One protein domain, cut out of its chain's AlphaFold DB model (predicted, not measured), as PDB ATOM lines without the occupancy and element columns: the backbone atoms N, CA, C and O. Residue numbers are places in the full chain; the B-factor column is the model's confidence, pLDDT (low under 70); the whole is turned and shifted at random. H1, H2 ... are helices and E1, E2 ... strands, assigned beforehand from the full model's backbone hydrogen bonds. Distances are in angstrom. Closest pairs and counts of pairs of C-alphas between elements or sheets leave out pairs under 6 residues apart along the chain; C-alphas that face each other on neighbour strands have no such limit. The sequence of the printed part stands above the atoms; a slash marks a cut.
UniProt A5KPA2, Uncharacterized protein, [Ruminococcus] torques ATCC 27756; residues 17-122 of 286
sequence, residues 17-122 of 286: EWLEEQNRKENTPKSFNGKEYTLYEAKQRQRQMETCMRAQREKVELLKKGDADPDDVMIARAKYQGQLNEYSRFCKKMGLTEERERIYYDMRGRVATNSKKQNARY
ATOM      1  N   GLU A  17     128.770  77.593 147.151       85.81
ATOM      2  CA  GLU A  17     128.489  79.038 147.167       85.81
ATOM      3  C   GLU A  17     128.465  79.648 145.757       85.81
ATOM      4  O   GLU A  17     127.612  80.475 145.428       85.81
ATOM      5  N   TRP A  18     129.387  79.228 144.882       88.69
ATOM      6  CA  TRP A  18     129.418  79.712 143.505       88.69
ATOM      7  C   TRP A  18     128.210  79.204 142.710       88.69
ATOM      8  O   TRP A  18     127.632  79.967 141.931       88.69
ATOM      9  N   LEU A  19     127.803  77.944 142.916       86.06
ATOM     10  CA  LEU A  19     126.617  77.352 142.283       86.06
ATOM     11  C   LEU A  19     125.327  78.051 142.728       86.06
ATOM     12  O   LEU A  19     124.484  78.359 141.885       86.06
ATOM     13  N   GLU A  20     125.181  78.348 144.020       86.56
ATOM     14  CA  GLU A  20     124.051  79.117 144.552       86.56
ATOM     15  C   GLU A  20     124.001  80.529 143.966       86.56
ATOM     16  O   GLU A  20     122.941  80.994 143.535       86.56
ATOM     17  N   GLU A  21     125.155  81.188 143.861       86.88
ATOM     18  CA  GLU A  21     125.247  82.518 143.272       86.88
ATOM     19  C   GLU A  21     124.876  82.523 141.783       86.88
ATOM     20  O   GLU A  21     124.185  83.438 141.317       86.88
ATOM     21  N   GLN A  22     125.291  81.503 141.023       86.31
ATOM     22  CA  GLN A  22     124.845  81.347 139.637       86.31
ATOM     23  C   GLN A  22     123.344  81.079 139.564       86.31
ATOM     24  O   GLN A  22     122.655  81.762 138.808       86.31
ATOM     25  N   ASN A  23     122.814  80.167 140.380       85.31
ATOM     26  CA  ASN A  23     121.382  79.868 140.416       85.31
ATOM     27  C   ASN A  23     120.554  81.123 140.715       85.31
ATOM     28  O   ASN A  23     119.539  81.366 140.065       85.31
ATOM     29  N   ARG A  24     121.001  81.968 141.650       84.50
ATOM     30  CA  ARG A  24     120.346  83.247 141.959       84.50
ATOM     31  C   ARG A  24     120.345  84.193 140.756       84.50
ATOM     32  O   ARG A  24     119.310  84.781 140.430       84.50
ATOM     33  N   LYS A  25     121.485  84.324 140.072       82.00
ATOM     34  CA  LYS A  25     121.617  85.153 138.862       82.00
ATOM     35  C   LYS A  25     120.754  84.644 137.711       82.00
ATOM     36  O   LYS A  25     120.134  85.455 137.027       82.00
ATOM     37  N   GLU A  26     120.696  83.332 137.499       84.69
ATOM     38  CA  GLU A  26     119.890  82.734 136.431       84.69
ATOM     39  C   GLU A  26     118.386  82.845 136.701       84.69
ATOM     40  O   GLU A  26     117.620  83.077 135.762       84.69
ATOM     41  N   ASN A  27     117.976  82.742 137.969       87.38
ATOM     42  CA  ASN A  27     116.571  82.783 138.379       87.38
ATOM     43  C   ASN A  27     116.007  84.193 138.568       87.38
ATOM     44  O   ASN A  27     114.796  84.327 138.701       87.38
ATOM     45  N   THR A  28     116.831  85.245 138.562       89.00
ATOM     46  CA  THR A  28     116.327  86.623 138.669       89.00
ATOM     47  C   THR A  28     115.602  87.014 137.371       89.00
ATOM     48  O   THR A  28     116.254  87.133 136.326       89.00
ATOM     49  N   PRO A  29     114.271  87.222 137.396       91.12
ATOM     50  CA  PRO A  29     113.507  87.429 136.177       91.12
ATOM     51  C   PRO A  29     113.682  88.843 135.611       91.12
ATOM     52  O   PRO A  29     113.861  89.825 136.333       91.12
ATOM     53  N   LYS A  30     113.581  88.961 134.284       93.00
ATOM     54  CA  LYS A  30     113.513  90.234 133.555       93.00
ATOM     55  C   LYS A  30     112.234  90.306 132.731       93.00
ATOM     56  O   LYS A  30     111.873  89.360 132.035       93.00
ATOM     57  N   SER A  31     111.576  91.462 132.749       94.38
ATOM     58  CA  SER A  31     110.331  91.689 132.012       94.38
ATOM     59  C   SER A  31     110.569  92.163 130.569       94.38
ATOM     60  O   SER A  31     111.327  93.118 130.337       94.38
ATOM     61  N   PHE A  32     109.838  91.598 129.609       94.31
ATOM     62  CA  PHE A  32     109.734  92.074 128.227       94.31
ATOM     63  C   PHE A  32     108.307  91.878 127.700       94.31
ATOM     64  O   PHE A  32     107.756  90.785 127.798       94.31
ATOM     65  N   ASN A  33     107.705  92.935 127.143       90.38
ATOM     66  CA  ASN A  33     106.324  92.939 126.630       90.38
ATOM     67  C   ASN A  33     105.288  92.337 127.606       90.38
ATOM     68  O   ASN A  33     104.407  91.590 127.198       90.38
ATOM     69  N   GLY A  34     105.411  92.642 128.904       92.06
ATOM     70  CA  GLY A  34     104.481  92.164 129.937       92.06
ATOM     71  C   GLY A  34     104.686  90.712 130.383       92.06
ATOM     72  O   GLY A  34     103.899  90.224 131.185       92.06
ATOM     73  N   LYS A  35     105.731  90.025 129.900       94.94
ATOM     74  CA  LYS A  35     106.118  88.686 130.361       94.94
ATOM     75  C   LYS A  35     107.488  88.705 131.031       94.94
ATOM     76  O   LYS A  35     108.404  89.378 130.558       94.94
ATOM     77  N   GLU A  36     107.622  87.952 132.112       95.62
ATOM     78  CA  GLU A  36     108.881  87.742 132.819       95.62
ATOM     79  C   GLU A  36     109.637  86.527 132.282       95.62
ATOM     80  O   GLU A  36     109.035  85.560 131.807       95.62
ATOM     81  N   TYR A  37     110.964  86.618 132.317       95.50
ATOM     82  CA  TYR A  37     111.868  85.582 131.841       95.50
ATOM     83  C   TYR A  37     113.071  85.465 132.772       95.50
ATOM     84  O   TYR A  37     113.791  86.445 132.981       95.50
ATOM     85  N   THR A  38     113.334  84.257 133.258       94.88
ATOM     86  CA  THR A  38     114.655  83.862 133.776       94.88
ATOM     87  C   THR A  38     115.694  83.837 132.647       94.88
ATOM     88  O   THR A  38     115.350  83.894 131.459       94.88
ATOM     89  N   LEU A  39     116.985  83.708 132.972       92.25
ATOM     90  CA  LEU A  39     118.030  83.604 131.944       92.25
ATOM     91  C   LEU A  39     117.817  82.381 131.036       92.25
ATOM     92  O   LEU A  39     117.987  82.469 129.815       92.25
ATOM     93  N   TYR A  40     117.426  81.249 131.626       91.00
ATOM     94  CA  TYR A  40     117.136  80.024 130.889       91.00
ATOM     95  C   TYR A  40     115.960  80.215 129.923       91.00
ATOM     96  O   TYR A  40     116.088  79.947 128.723       91.00
ATOM     97  N   GLU A  41     114.836  80.743 130.409       94.81
ATOM     98  CA  GLU A  41     113.655  81.007 129.580       94.81
ATOM     99  C   GLU A  41     113.939  82.044 128.494       94.81
ATOM    100  O   GLU A  41     113.433  81.920 127.376       94.81
ATOM    101  N   ALA A  42     114.778  83.041 128.782       95.38
ATOM    102  CA  ALA A  42     115.184  84.037 127.806       95.38
ATOM    103  C   ALA A  42     115.994  83.408 126.659       95.38
ATOM    104  O   ALA A  42     115.700  83.677 125.493       95.38
ATOM    105  N   LYS A  43     116.946  82.509 126.957       94.38
ATOM    106  CA  LYS A  43     117.689  81.739 125.935       94.38
ATOM    107  C   LYS A  43     116.762  80.832 125.119       94.38
ATOM    108  O   LYS A  43     116.901  80.734 123.900       94.38
ATOM    109  N   GLN A  44     115.788  80.184 125.761       95.00
ATOM    110  CA  GLN A  44     114.783  79.384 125.049       95.00
ATOM    111  C   GLN A  44     113.939  80.254 124.116       95.00
ATOM    112  O   GLN A  44     113.755  79.928 122.941       95.00
ATOM    113  N   ARG A  45     113.482  81.410 124.601       95.88
ATOM    114  CA  ARG A  45     112.726  82.369 123.799       95.88
ATOM    115  C   ARG A  45     113.547  82.912 122.629       95.88
ATOM    116  O   ARG A  45     113.016  82.998 121.525       95.88
ATOM    117  N   GLN A  46     114.829  83.204 122.833       96.19
ATOM    118  CA  GLN A  46     115.757  83.619 121.778       96.19
ATOM    119  C   GLN A  46     115.794  82.593 120.629       96.19
ATOM    120  O   GLN A  46     115.590  82.958 119.470       96.19
ATOM    121  N   ARG A  47     115.934  81.296 120.941       95.31
ATOM    122  CA  ARG A  47     115.923  80.203 119.943       95.31
ATOM    123  C   ARG A  47     114.580  80.041 119.232       95.31
ATOM    124  O   ARG A  47     114.541  79.712 118.041       95.31
ATOM    125  N   GLN A  48     113.472  80.272 119.940       95.69
ATOM    126  CA  GLN A  48     112.145  80.298 119.321       95.69
ATOM    127  C   GLN A  48     112.052  81.434 118.298       95.69
ATOM    128  O   GLN A  48     111.644  81.194 117.165       95.69
ATOM    129  N   MET A  49     112.488  82.646 118.661       95.88
ATOM    130  CA  MET A  49     112.501  83.796 117.749       95.88
ATOM    131  C   MET A  49     113.381  83.533 116.518       95.88
ATOM    132  O   MET A  49     112.961  83.823 115.400       95.88
ATOM    133  N   GLU A  50     114.556  82.922 116.694       94.88
ATOM    134  CA  GLU A  50     115.431  82.493 115.591       94.88
ATOM    135  C   GLU A  50     114.747  81.495 114.655       94.88
ATOM    136  O   GLU A  50     114.812  81.639 113.433       94.88
ATOM    137  N   THR A  51     114.051  80.507 115.214       94.44
ATOM    138  CA  THR A  51     113.296  79.520 114.432       94.44
ATOM    139  C   THR A  51     112.150  80.171 113.661       94.44
ATOM    140  O   THR A  51     111.994  79.907 112.468       94.44
ATOM    141  N   CYS A  52     111.407  81.091 114.281       95.06
ATOM    142  CA  CYS A  52     110.376  81.873 113.598       95.06
ATOM    143  C   CYS A  52     110.954  82.721 112.455       95.06
ATOM    144  O   CYS A  52     110.357  82.784 111.383       95.06
ATOM    145  N   MET A  53     112.125  83.333 112.654       94.56
ATOM    146  CA  MET A  53     112.814  84.104 111.615       94.56
ATOM    147  C   MET A  53     113.278  83.224 110.446       94.56
ATOM    148  O   MET A  53     113.150  83.640 109.293       94.56
ATOM    149  N   ARG A  54     113.767  82.002 110.711       93.38
ATOM    150  CA  ARG A  54     114.100  81.022 109.659       93.38
ATOM    151  C   ARG A  54     112.866  80.638 108.840       93.38
ATOM    152  O   ARG A  54     112.899  80.743 107.616       93.38
ATOM    153  N   ALA A  55     111.766  80.291 109.509       93.69
ATOM    154  CA  ALA A  55     110.503  79.960 108.848       93.69
ATOM    155  C   ALA A  55     109.951  81.138 108.026       93.69
ATOM    156  O   ALA A  55     109.472  80.960 106.908       93.69
ATOM    157  N   GLN A  56     110.061  82.367 108.541       94.12
ATOM    158  CA  GLN A  56     109.609  83.554 107.819       94.12
ATOM    159  C   GLN A  56     110.466  83.842 106.580       94.12
ATOM    160  O   GLN A  56     109.918  84.219 105.543       94.12
ATOM    161  N   ARG A  57     111.791  83.640 106.645       93.44
ATOM    162  CA  ARG A  57     112.648  83.697 105.451       93.44
ATOM    163  C   ARG A  57     112.201  82.670 104.419       93.44
ATOM    164  O   ARG A  57     112.057  83.016 103.251       93.44
ATOM    165  N   GLU A  58     111.998  81.428 104.843       93.00
ATOM    166  CA  GLU A  58     111.554  80.368 103.941       93.00
ATOM    167  C   GLU A  58     110.220  80.720 103.280       93.00
ATOM    168  O   GLU A  58     110.103  80.602 102.064       93.00
ATOM    169  N   LYS A  59     109.267  81.287 104.032       93.81
ATOM    170  CA  LYS A  59     108.014  81.816 103.474       93.81
ATOM    171  C   LYS A  59     108.260  82.865 102.385       93.81
ATOM    172  O   LYS A  59     107.624  82.792 101.340       93.81
ATOM    173  N   VAL A  60     109.170  83.822 102.588       94.00
ATOM    174  CA  VAL A  60     109.500  84.832 101.560       94.00
ATOM    175  C   VAL A  60     110.046  84.177 100.289       94.00
ATOM    176  O   VAL A  60     109.651  84.563  99.191       94.00
ATOM    177  N   GLU A  61     110.937  83.195 100.421       92.06
ATOM    178  CA  GLU A  61     111.511  82.496  99.266       92.06
ATOM    179  C   GLU A  61     110.485  81.616  98.547       92.06
ATOM    180  O   GLU A  61     110.447  81.608  97.319       92.06
ATOM    181  N   LEU A  62     109.609  80.929  99.282       93.88
ATOM    182  CA  LEU A  62     108.511  80.158  98.696       93.88
ATOM    183  C   LEU A  62     107.533  81.055  97.934       93.88
ATOM    184  O   LEU A  62     107.151  80.707  96.822       93.88
ATOM    185  N   LEU A  63     107.179  82.223  98.481       94.62
ATOM    186  CA  LEU A  63     106.317  83.190  97.795       94.62
ATOM    187  C   LEU A  63     106.950  83.687  96.489       94.62
ATOM    188  O   LEU A  63     106.271  83.746  95.473       94.62
ATOM    189  N   LYS A  64     108.255  83.987  96.491       92.62
ATOM    190  CA  LYS A  64     108.974  84.364  95.262       92.62
ATOM    191  C   LYS A  64     108.989  83.237  94.231       92.62
ATOM    192  O   LYS A  64     108.769  83.490  93.056       92.62
ATOM    193  N   LYS A  65     109.288  82.005  94.660       93.44
ATOM    194  CA  LYS A  65     109.361  80.841  93.763       93.44
ATOM    195  C   LYS A  65     108.000  80.462  93.186       93.44
ATOM    196  O   LYS A  65     107.942  79.986  92.064       93.44
ATOM    197  N   GLY A  66     106.935  80.653  93.960       94.06
ATOM    198  CA  GLY A  66     105.560  80.397  93.545       94.06
ATOM    199  C   GLY A  66     104.912  81.539  92.765       94.06
ATOM    200  O   GLY A  66     103.695  81.509  92.630       94.06
ATOM    201  N   ASP A  67     105.687  82.538  92.326       92.50
ATOM    202  CA  ASP A  67     105.202  83.727  91.609       92.50
ATOM    203  C   ASP A  67     103.999  84.399  92.300       92.50
ATOM    204  O   ASP A  67     103.020  84.814  91.683       92.50
ATOM    205  N   ALA A  68     104.041  84.443  93.636       93.19
ATOM    206  CA  ALA A  68     102.996  85.073  94.426       93.19
ATOM    207  C   ALA A  68     102.959  86.586  94.178       93.19
ATOM    208  O   ALA A  68     103.963  87.193  93.796       93.19
ATOM    209  N   ASP A  69     101.817  87.207  94.489       94.25
ATOM    210  CA  ASP A  69     101.634  88.647  94.322       94.25
ATOM    211  C   ASP A  69     102.789  89.436  94.989       94.25
ATOM    212  O   ASP A  69     103.133  89.173  96.155       94.25
ATOM    213  N   PRO A  70     103.412  90.404  94.284       92.88
ATOM    214  CA  PRO A  70     104.517  91.195  94.819       92.88
ATOM    215  C   PRO A  70     104.207  91.870  96.159       92.88
ATOM    216  O   PRO A  70     105.112  92.052  96.983       92.88
ATOM    217  N   ASP A  71     102.942  92.218  96.402       92.50
ATOM    218  CA  ASP A  71     102.487  92.822  97.649       92.50
ATOM    219  C   ASP A  71     102.604  91.849  98.831       92.50
ATOM    220  O   ASP A  71     103.071  92.212  99.915       92.50
ATOM    221  N   ASP A  72     102.283  90.574  98.614       94.38
ATOM    222  CA  ASP A  72     102.418  89.526  99.627       94.38
ATOM    223  C   ASP A  72     103.884  89.218  99.939       94.38
ATOM    224  O   ASP A  72     104.257  89.070 101.111       94.38
ATOM    225  N   VAL A  73     104.747  89.215  98.919       93.88
ATOM    226  CA  VAL A  73     106.202  89.108  99.109       93.88
ATOM    227  C   VAL A  73     106.720  90.293  99.927       93.88
ATOM    228  O   VAL A  73     107.515  90.112 100.857       93.88
ATOM    229  N   MET A  74     106.268  91.510  99.616       92.88
ATOM    230  CA  MET A  74     106.668  92.722 100.327       92.88
ATOM    231  C   MET A  74     106.225  92.688 101.794       92.88
ATOM    232  O   MET A  74     107.052  92.937 102.677       92.88
ATOM    233  N   ILE A  75     104.977  92.327 102.096       93.62
ATOM    234  CA  ILE A  75     104.513  92.210 103.485       93.62
ATOM    235  C   ILE A  75     105.278  91.110 104.230       93.62
ATOM    236  O   ILE A  75     105.657  91.301 105.390       93.62
ATOM    237  N   ALA A  76     105.561  89.975 103.590       94.25
ATOM    238  CA  ALA A  76     106.341  88.907 104.211       94.25
ATOM    239  C   ALA A  76     107.764  89.371 104.587       94.25
ATOM    240  O   ALA A  76     108.250  89.040 105.676       94.25
ATOM    241  N   ARG A  77     108.400  90.203 103.753       93.19
ATOM    242  CA  ARG A  77     109.682  90.858 104.076       93.19
ATOM    243  C   ARG A  77     109.549  91.878 105.207       93.19
ATOM    244  O   ARG A  77     110.421  91.930 106.074       93.19
ATOM    245  N   ALA A  78     108.466  92.655 105.242       92.31
ATOM    246  CA  ALA A  78     108.206  93.608 106.324       92.31
ATOM    247  C   ALA A  78     108.053  92.893 107.679       92.31
ATOM    248  O   ALA A  78     108.651  93.312 108.672       92.31
ATOM    249  N   LYS A  79     107.332  91.761 107.708       92.56
ATOM    250  CA  LYS A  79     107.208  90.891 108.892       92.56
ATOM    251  C   LYS A  79     108.573  90.378 109.358       92.56
ATOM    252  O   LYS A  79     108.877  90.469 110.544       92.56
ATOM    253  N   TYR A  80     109.413  89.913 108.432       93.62
ATOM    254  CA  TYR A  80     110.774  89.464 108.745       93.62
ATOM    255  C   TYR A  80     111.637  90.585 109.349       93.62
ATOM    256  O   TYR A  80     112.291  90.391 110.372       93.62
ATOM    257  N   GLN A  81     111.582  91.792 108.777       91.56
ATOM    258  CA  GLN A  81     112.271  92.959 109.334       91.56
ATOM    259  C   GLN A  81     111.770  93.310 110.744       91.56
ATOM    260  O   GLN A  81     112.571  93.656 111.615       91.56
ATOM    261  N   GLY A  82     110.459  93.216 110.979       91.50
ATOM    262  CA  GLY A  82     109.860  93.395 112.301       91.50
ATOM    263  C   GLY A  82     110.406  92.395 113.323       91.50
ATOM    264  O   GLY A  82     110.832  92.805 114.402       91.50
ATOM    265  N   GLN A  83     110.491  91.114 112.949       93.56
ATOM    266  CA  GLN A  83     111.057  90.057 113.795       93.56
ATOM    267  C   GLN A  83     112.535  90.300 114.128       93.56
ATOM    268  O   GLN A  83     112.924  90.147 115.283       93.56
ATOM    269  N   LEU A  84     113.349  90.743 113.160       93.19
ATOM    270  CA  LEU A  84     114.752  91.111 113.401       93.19
ATOM    271  C   LEU A  84     114.881  92.252 114.423       93.19
ATOM    272  O   LEU A  84     115.735  92.210 115.311       93.19
ATOM    273  N   ASN A  85     114.022  93.267 114.313       93.25
ATOM    274  CA  ASN A  85     114.019  94.403 115.234       93.25
ATOM    275  C   ASN A  85     113.575  93.986 116.643       93.25
ATOM    276  O   ASN A  85     114.170  94.418 117.631       93.25
ATOM    277  N   GLU A  86     112.542  93.149 116.744       94.81
ATOM    278  CA  GLU A  86     112.063  92.617 118.021       94.81
ATOM    279  C   GLU A  86     113.114  91.718 118.680       94.81
ATOM    280  O   GLU A  86     113.366  91.863 119.873       94.81
ATOM    281  N   TYR A  87     113.789  90.867 117.903       96.12
ATOM    282  CA  TYR A  87     114.887  90.020 118.369       96.12
ATOM    283  C   TYR A  87     116.024  90.838 118.979       96.12
ATOM    284  O   TYR A  87     116.461  90.548 120.091       96.12
ATOM    285  N   SER A  88     116.462  91.898 118.297       95.88
ATOM    286  CA  SER A  88     117.517  92.778 118.808       95.88
ATOM    287  C   SER A  88     117.104  93.477 120.108       95.88
ATOM    288  O   SER A  88     117.854  93.498 121.086       95.88
ATOM    289  N   ARG A  89     115.863  93.981 120.174       96.69
ATOM    290  CA  ARG A  89     115.310  94.589 121.398       96.69
ATOM    291  C   ARG A  89     115.226  93.589 122.547       96.69
ATOM    292  O   ARG A  89     115.568  93.943 123.675       96.69
ATOM    293  N   PHE A  90     114.790  92.365 122.262       97.25
ATOM    294  CA  PHE A  90     114.698  91.286 123.236       97.25
ATOM    295  C   PHE A  90     116.082  90.925 123.788       97.25
ATOM    296  O   PHE A  90     116.282  90.983 125.000       97.25
ATOM    297  N   CYS A  91     117.057  90.650 122.916       95.94
ATOM    298  CA  CYS A  91     118.419  90.298 123.323       95.94
ATOM    299  C   CYS A  91     119.054  91.410 124.165       95.94
ATOM    300  O   CYS A  91     119.546  91.147 125.262       95.94
ATOM    301  N   LYS A  92     118.932  92.670 123.726       96.06
ATOM    302  CA  LYS A  92     119.413  93.835 124.481       96.06
ATOM    303  C   LYS A  92     118.767  93.942 125.865       96.06
ATOM    304  O   LYS A  92     119.469  94.191 126.840       96.06
ATOM    305  N   LYS A  93     117.446  93.756 125.974       95.62
ATOM    306  CA  LYS A  93     116.731  93.835 127.261       95.62
ATOM    307  C   LYS A  93     117.136  92.705 128.210       95.62
ATOM    308  O   LYS A  93     117.270  92.941 129.409       95.62
ATOM    309  N   MET A  94     117.346  91.503 127.678       93.62
ATOM    310  CA  MET A  94     117.729  90.332 128.468       93.62
ATOM    311  C   MET A  94     119.224  90.292 128.801       93.62
ATOM    312  O   MET A  94     119.611  89.619 129.756       93.62
ATOM    313  N   GLY A  95     120.057  91.065 128.097       92.75
ATOM    314  CA  GLY A  95     121.516  91.001 128.213       92.75
ATOM    315  C   GLY A  95     122.096  89.762 127.530       92.75
ATOM    316  O   GLY A  95     123.066  89.193 128.015       92.75
ATOM    317  N   LEU A  96     121.462  89.313 126.445       94.31
ATOM    318  CA  LEU A  96     121.902  88.184 125.628       94.31
ATOM    319  C   LEU A  96     122.665  88.690 124.400       94.31
ATOM    320  O   LEU A  96     122.302  89.711 123.814       94.31
ATOM    321  N   THR A  97     123.683  87.941 123.979       93.75
ATOM    322  CA  THR A  97     124.374  88.175 122.705       93.75
ATOM    323  C   THR A  97     123.456  87.811 121.541       93.75
ATOM    324  O   THR A  97     122.804  86.770 121.565       93.75
ATOM    325  N   GLU A  98     123.405  88.654 120.510       93.81
ATOM    326  CA  GLU A  98     122.638  88.372 119.295       93.81
ATOM    327  C   GLU A  98     123.346  87.319 118.426       93.81
ATOM    328  O   GLU A  98     124.380  87.591 117.824       93.81
ATOM    329  N   GLU A  99     122.758  86.131 118.287       90.88
ATOM    330  CA  GLU A  99     123.318  85.000 117.532       90.88
ATOM    331  C   GLU A  99     122.673  84.881 116.137       90.88
ATOM    332  O   GLU A  99     122.243  83.809 115.705       90.88
ATOM    333  N   ARG A 100     122.590  85.999 115.399       87.06
ATOM    334  CA  ARG A 100     121.882  86.067 114.100       87.06
ATOM    335  C   ARG A 100     122.415  85.093 113.052       87.06
ATOM    336  O   ARG A 100     121.667  84.703 112.159       87.06
ATOM    337  N   GLU A 101     123.676  84.685 113.153       87.69
ATOM    338  CA  GLU A 101     124.285  83.677 112.276       87.69
ATOM    339  C   GLU A 101     123.503  82.360 112.274       87.69
ATOM    340  O   GLU A 101     123.352  81.743 111.220       87.69
ATOM    341  N   ARG A 102     122.863  82.004 113.398       88.06
ATOM    342  CA  ARG A 102     121.991  80.822 113.511       88.06
ATOM    343  C   ARG A 102     120.785  80.847 112.589       88.06
ATOM    344  O   ARG A 102     120.178  79.808 112.317       88.06
ATOM    345  N   ILE A 103     120.395  82.029 112.129       88.44
ATOM    346  CA  ILE A 103     119.325  82.175 111.151       88.44
ATOM    347  C   ILE A 103     119.850  81.748 109.775       88.44
ATOM    348  O   ILE A 103     119.086  81.198 108.995       88.44
ATOM    349  N   TYR A 104     121.133  81.943 109.458       88.62
ATOM    350  CA  TYR A 104     121.711  81.807 108.111       88.62
ATOM    351  C   TYR A 104     122.521  80.523 107.868       88.62
ATOM    352  O   TYR A 104     123.108  80.382 106.799       88.62
ATOM    353  N   TYR A 105     122.527  79.567 108.804       85.81
ATOM    354  CA  TYR A 105     123.259  78.300 108.641       85.81
ATOM    355  C   TYR A 105     122.806  77.429 107.461       85.81
ATOM    356  O   TYR A 105     123.531  76.527 107.062       85.81
ATOM    357  N   ASP A 106     121.647  77.702 106.866       82.25
ATOM    358  CA  ASP A 106     121.185  77.007 105.661       82.25
ATOM    359  C   ASP A 106     121.908  77.447 104.375       82.25
ATOM    360  O   ASP A 106     121.582  76.951 103.299       82.25
ATOM    361  N   MET A 107     122.847  78.399 104.468       79.62
ATOM    362  CA  MET A 107     123.614  78.965 103.349       79.62
ATOM    363  C   MET A 107     122.752  79.579 102.232       79.62
ATOM    364  O   MET A 107     123.251  79.870 101.148       79.62
ATOM    365  N   ARG A 108     121.467  79.868 102.491       78.00
ATOM    366  CA  ARG A 108     120.550  80.498 101.516       78.00
ATOM    367  C   ARG A 108     120.689  82.025 101.450       78.00
ATOM    368  O   ARG A 108     119.934  82.693 100.749       78.00
ATOM    369  N   GLY A 109     121.640  82.587 102.192       81.62
ATOM    370  CA  GLY A 109     121.897  84.022 102.242       81.62
ATOM    371  C   GLY A 109     120.857  84.822 103.034       81.62
ATOM    372  O   GLY A 109     120.020  84.293 103.776       81.62
ATOM    373  N   ARG A 110     120.955  86.150 102.918       84.06
ATOM    374  CA  ARG A 110     120.073  87.104 103.605       84.06
ATOM    375  C   ARG A 110     118.888  87.479 102.718       84.06
ATOM    376  O   ARG A 110     119.043  87.681 101.520       84.06
ATOM    377  N   VAL A 111     117.717  87.659 103.327       83.62
ATOM    378  CA  VAL A 111     116.552  88.227 102.636       83.62
ATOM    379  C   VAL A 111     116.694  89.739 102.586       83.62
ATOM    380  O   VAL A 111     116.840  90.377 103.628       83.62
ATOM    381  N   ALA A 112     116.606  90.311 101.385       79.38
ATOM    382  CA  ALA A 112     116.549  91.755 101.211       79.38
ATOM    383  C   ALA A 112     115.323  92.331 101.935       79.38
ATOM    384  O   ALA A 112     114.182  91.938 101.680       79.38
ATOM    385  N   THR A 113     115.571  93.267 102.841       78.75
ATOM    386  CA  THR A 113     114.535  93.961 103.600       78.75
ATOM    387  C   THR A 113     113.972  95.110 102.776       78.75
ATOM    388  O   THR A 113     114.666  95.697 101.946       78.75
ATOM    389  N   ASN A 114     112.712  95.455 103.009       84.00
ATOM    390  CA  ASN A 114     112.082  96.569 102.310       84.00
ATOM    391  C   ASN A 114     112.717  97.909 102.697       84.00
ATOM    392  O   ASN A 114     113.178  98.104 103.826       84.00
ATOM    393  N   SER A 115     112.647  98.872 101.783       87.50
ATOM    394  CA  SER A 115     112.959 100.268 102.085       87.50
ATOM    395  C   SER A 115     111.960 100.869 103.084       87.50
ATOM    396  O   SER A 115     110.812 100.429 103.201       87.50
ATOM    397  N   LYS A 116     112.365 101.948 103.770       84.12
ATOM    398  CA  LYS A 116     111.474 102.694 104.679       84.12
ATOM    399  C   LYS A 116     110.197 103.172 103.974       84.12
ATOM    400  O   LYS A 116     109.119 103.059 104.544       84.12
ATOM    401  N   LYS A 117     110.314 103.644 102.726       86.81
ATOM    402  CA  LYS A 117     109.177 104.106 101.913       86.81
ATOM    403  C   LYS A 117     108.193 102.976 101.593       86.81
ATOM    404  O   LYS A 117     106.993 103.199 101.652       86.81
ATOM    405  N   GLN A 118     108.689 101.774 101.291       85.88
ATOM    406  CA  GLN A 118     107.839 100.600 101.050       85.88
ATOM    407  C   GLN A 118     107.073 100.192 102.311       85.88
ATOM    408  O   GLN A 118     105.869  99.978 102.250       85.88
ATOM    409  N   ASN A 119     107.747 100.149 103.463       84.50
ATOM    410  CA  ASN A 119     107.089  99.795 104.722       84.50
ATOM    411  C   ASN A 119     106.056 100.842 105.164       84.50
ATOM    412  O   ASN A 119     105.029 100.469 105.714       84.50
ATOM    413  N   ALA A 120     106.297 102.129 104.895       86.62
ATOM    414  CA  ALA A 120     105.384 103.211 105.264       86.62
ATOM    415  C   ALA A 120     104.010 103.134 104.572       86.62
ATOM    416  O   ALA A 120     103.067 103.758 105.045       86.62
ATOM    417  N   ARG A 121     103.881 102.366 103.481       86.25
ATOM    418  CA  ARG A 121     102.594 102.141 102.807       86.25
ATOM    419  C   ARG A 121     101.644 101.249 103.606       86.25
ATOM    420  O   ARG A 121     100.447 101.293 103.355       86.25
ATOM    421  N   TYR A 122     102.146 100.443 104.543       86.50
ATOM    422  CA  TYR A 122     101.327  99.477 105.277       86.50
ATOM    423  C   TYR A 122     101.237  99.849 106.745       86.50
ATOM    424  O   TYR A 122     102.245  99.993 107.437       86.50
TER     425      TYR A 122
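Overview. This is residues 17 to 122 of the 286 residues of an uncharacterized protein of [Ruminococcus] torques ATCC 27756 (UniProt A5KPA2). A long helical hairpin, H2 and H3 side by side and running opposite ways, makes the body, with the small strand hairpin E1-E2 at one end and H1 beyond it, where residues 17 to 22 stick out. H4 packs on H2, and from it residues 104 to 115 cross the helix pair to H5, near H3. The 106 printed residues hold five named helices and two strands, in the order H1 E1 E2 H2 H3 H4 H5, mostly helix, with one antiparallel sheet, E1-E2. The whole is loose, with a radius of gyration of the C-alphas of 17.1 A, and spans 60 by 30 by 17 A.

Arrangement. E1, residues 30 to 32, and E2, residues 35 to 37, form an antiparallel hairpin at 141 degrees, with N 30 and O 37 2.8 A apart, within hydrogen-bond range. H2, residues 39 to 65, and H3, residues 70 to 94, touch at a shallow tilt of 14 degrees; their closest C-alphas, of Val 60 and Ala 76, are 5.8 A apart. H1, residues 17 to 27, and H2 touch only at their ends, closest at the C-alphas of Glu 26 and Leu 39, 4.9 A. H4, residues 100 to 103, touches residues 50 to 54 of H2, closest at the C-alphas of Arg 54 and Ile 103, 5.6 A. H5, residues 116 to 119, is close to but not clearly touching H3; the closest C-alphas, of Ala 78 and Asn 119, are 6.5 A apart. In H1, H2 and H3 every O i to N i+4 pair is within hydrogen-bond range; H4 and H5 are too short for one.

Along the chain. H1 begins at C-alpha 17 (128.489, 79.038, 147.167) and measures 15.3 A. H2 measures 39.3 A, and H3 36.2 A. H5 ends at C-alpha 119 (107.089, 99.795, 104.722).

Size, cuts and confidence. The farthest C-alphas, of Glu 17 and Asp 67, are 60.4 A apart. The printed part has no cut; the link from H4 to H5 is long, the others tight. No printed residue is under 70 in pLDDT.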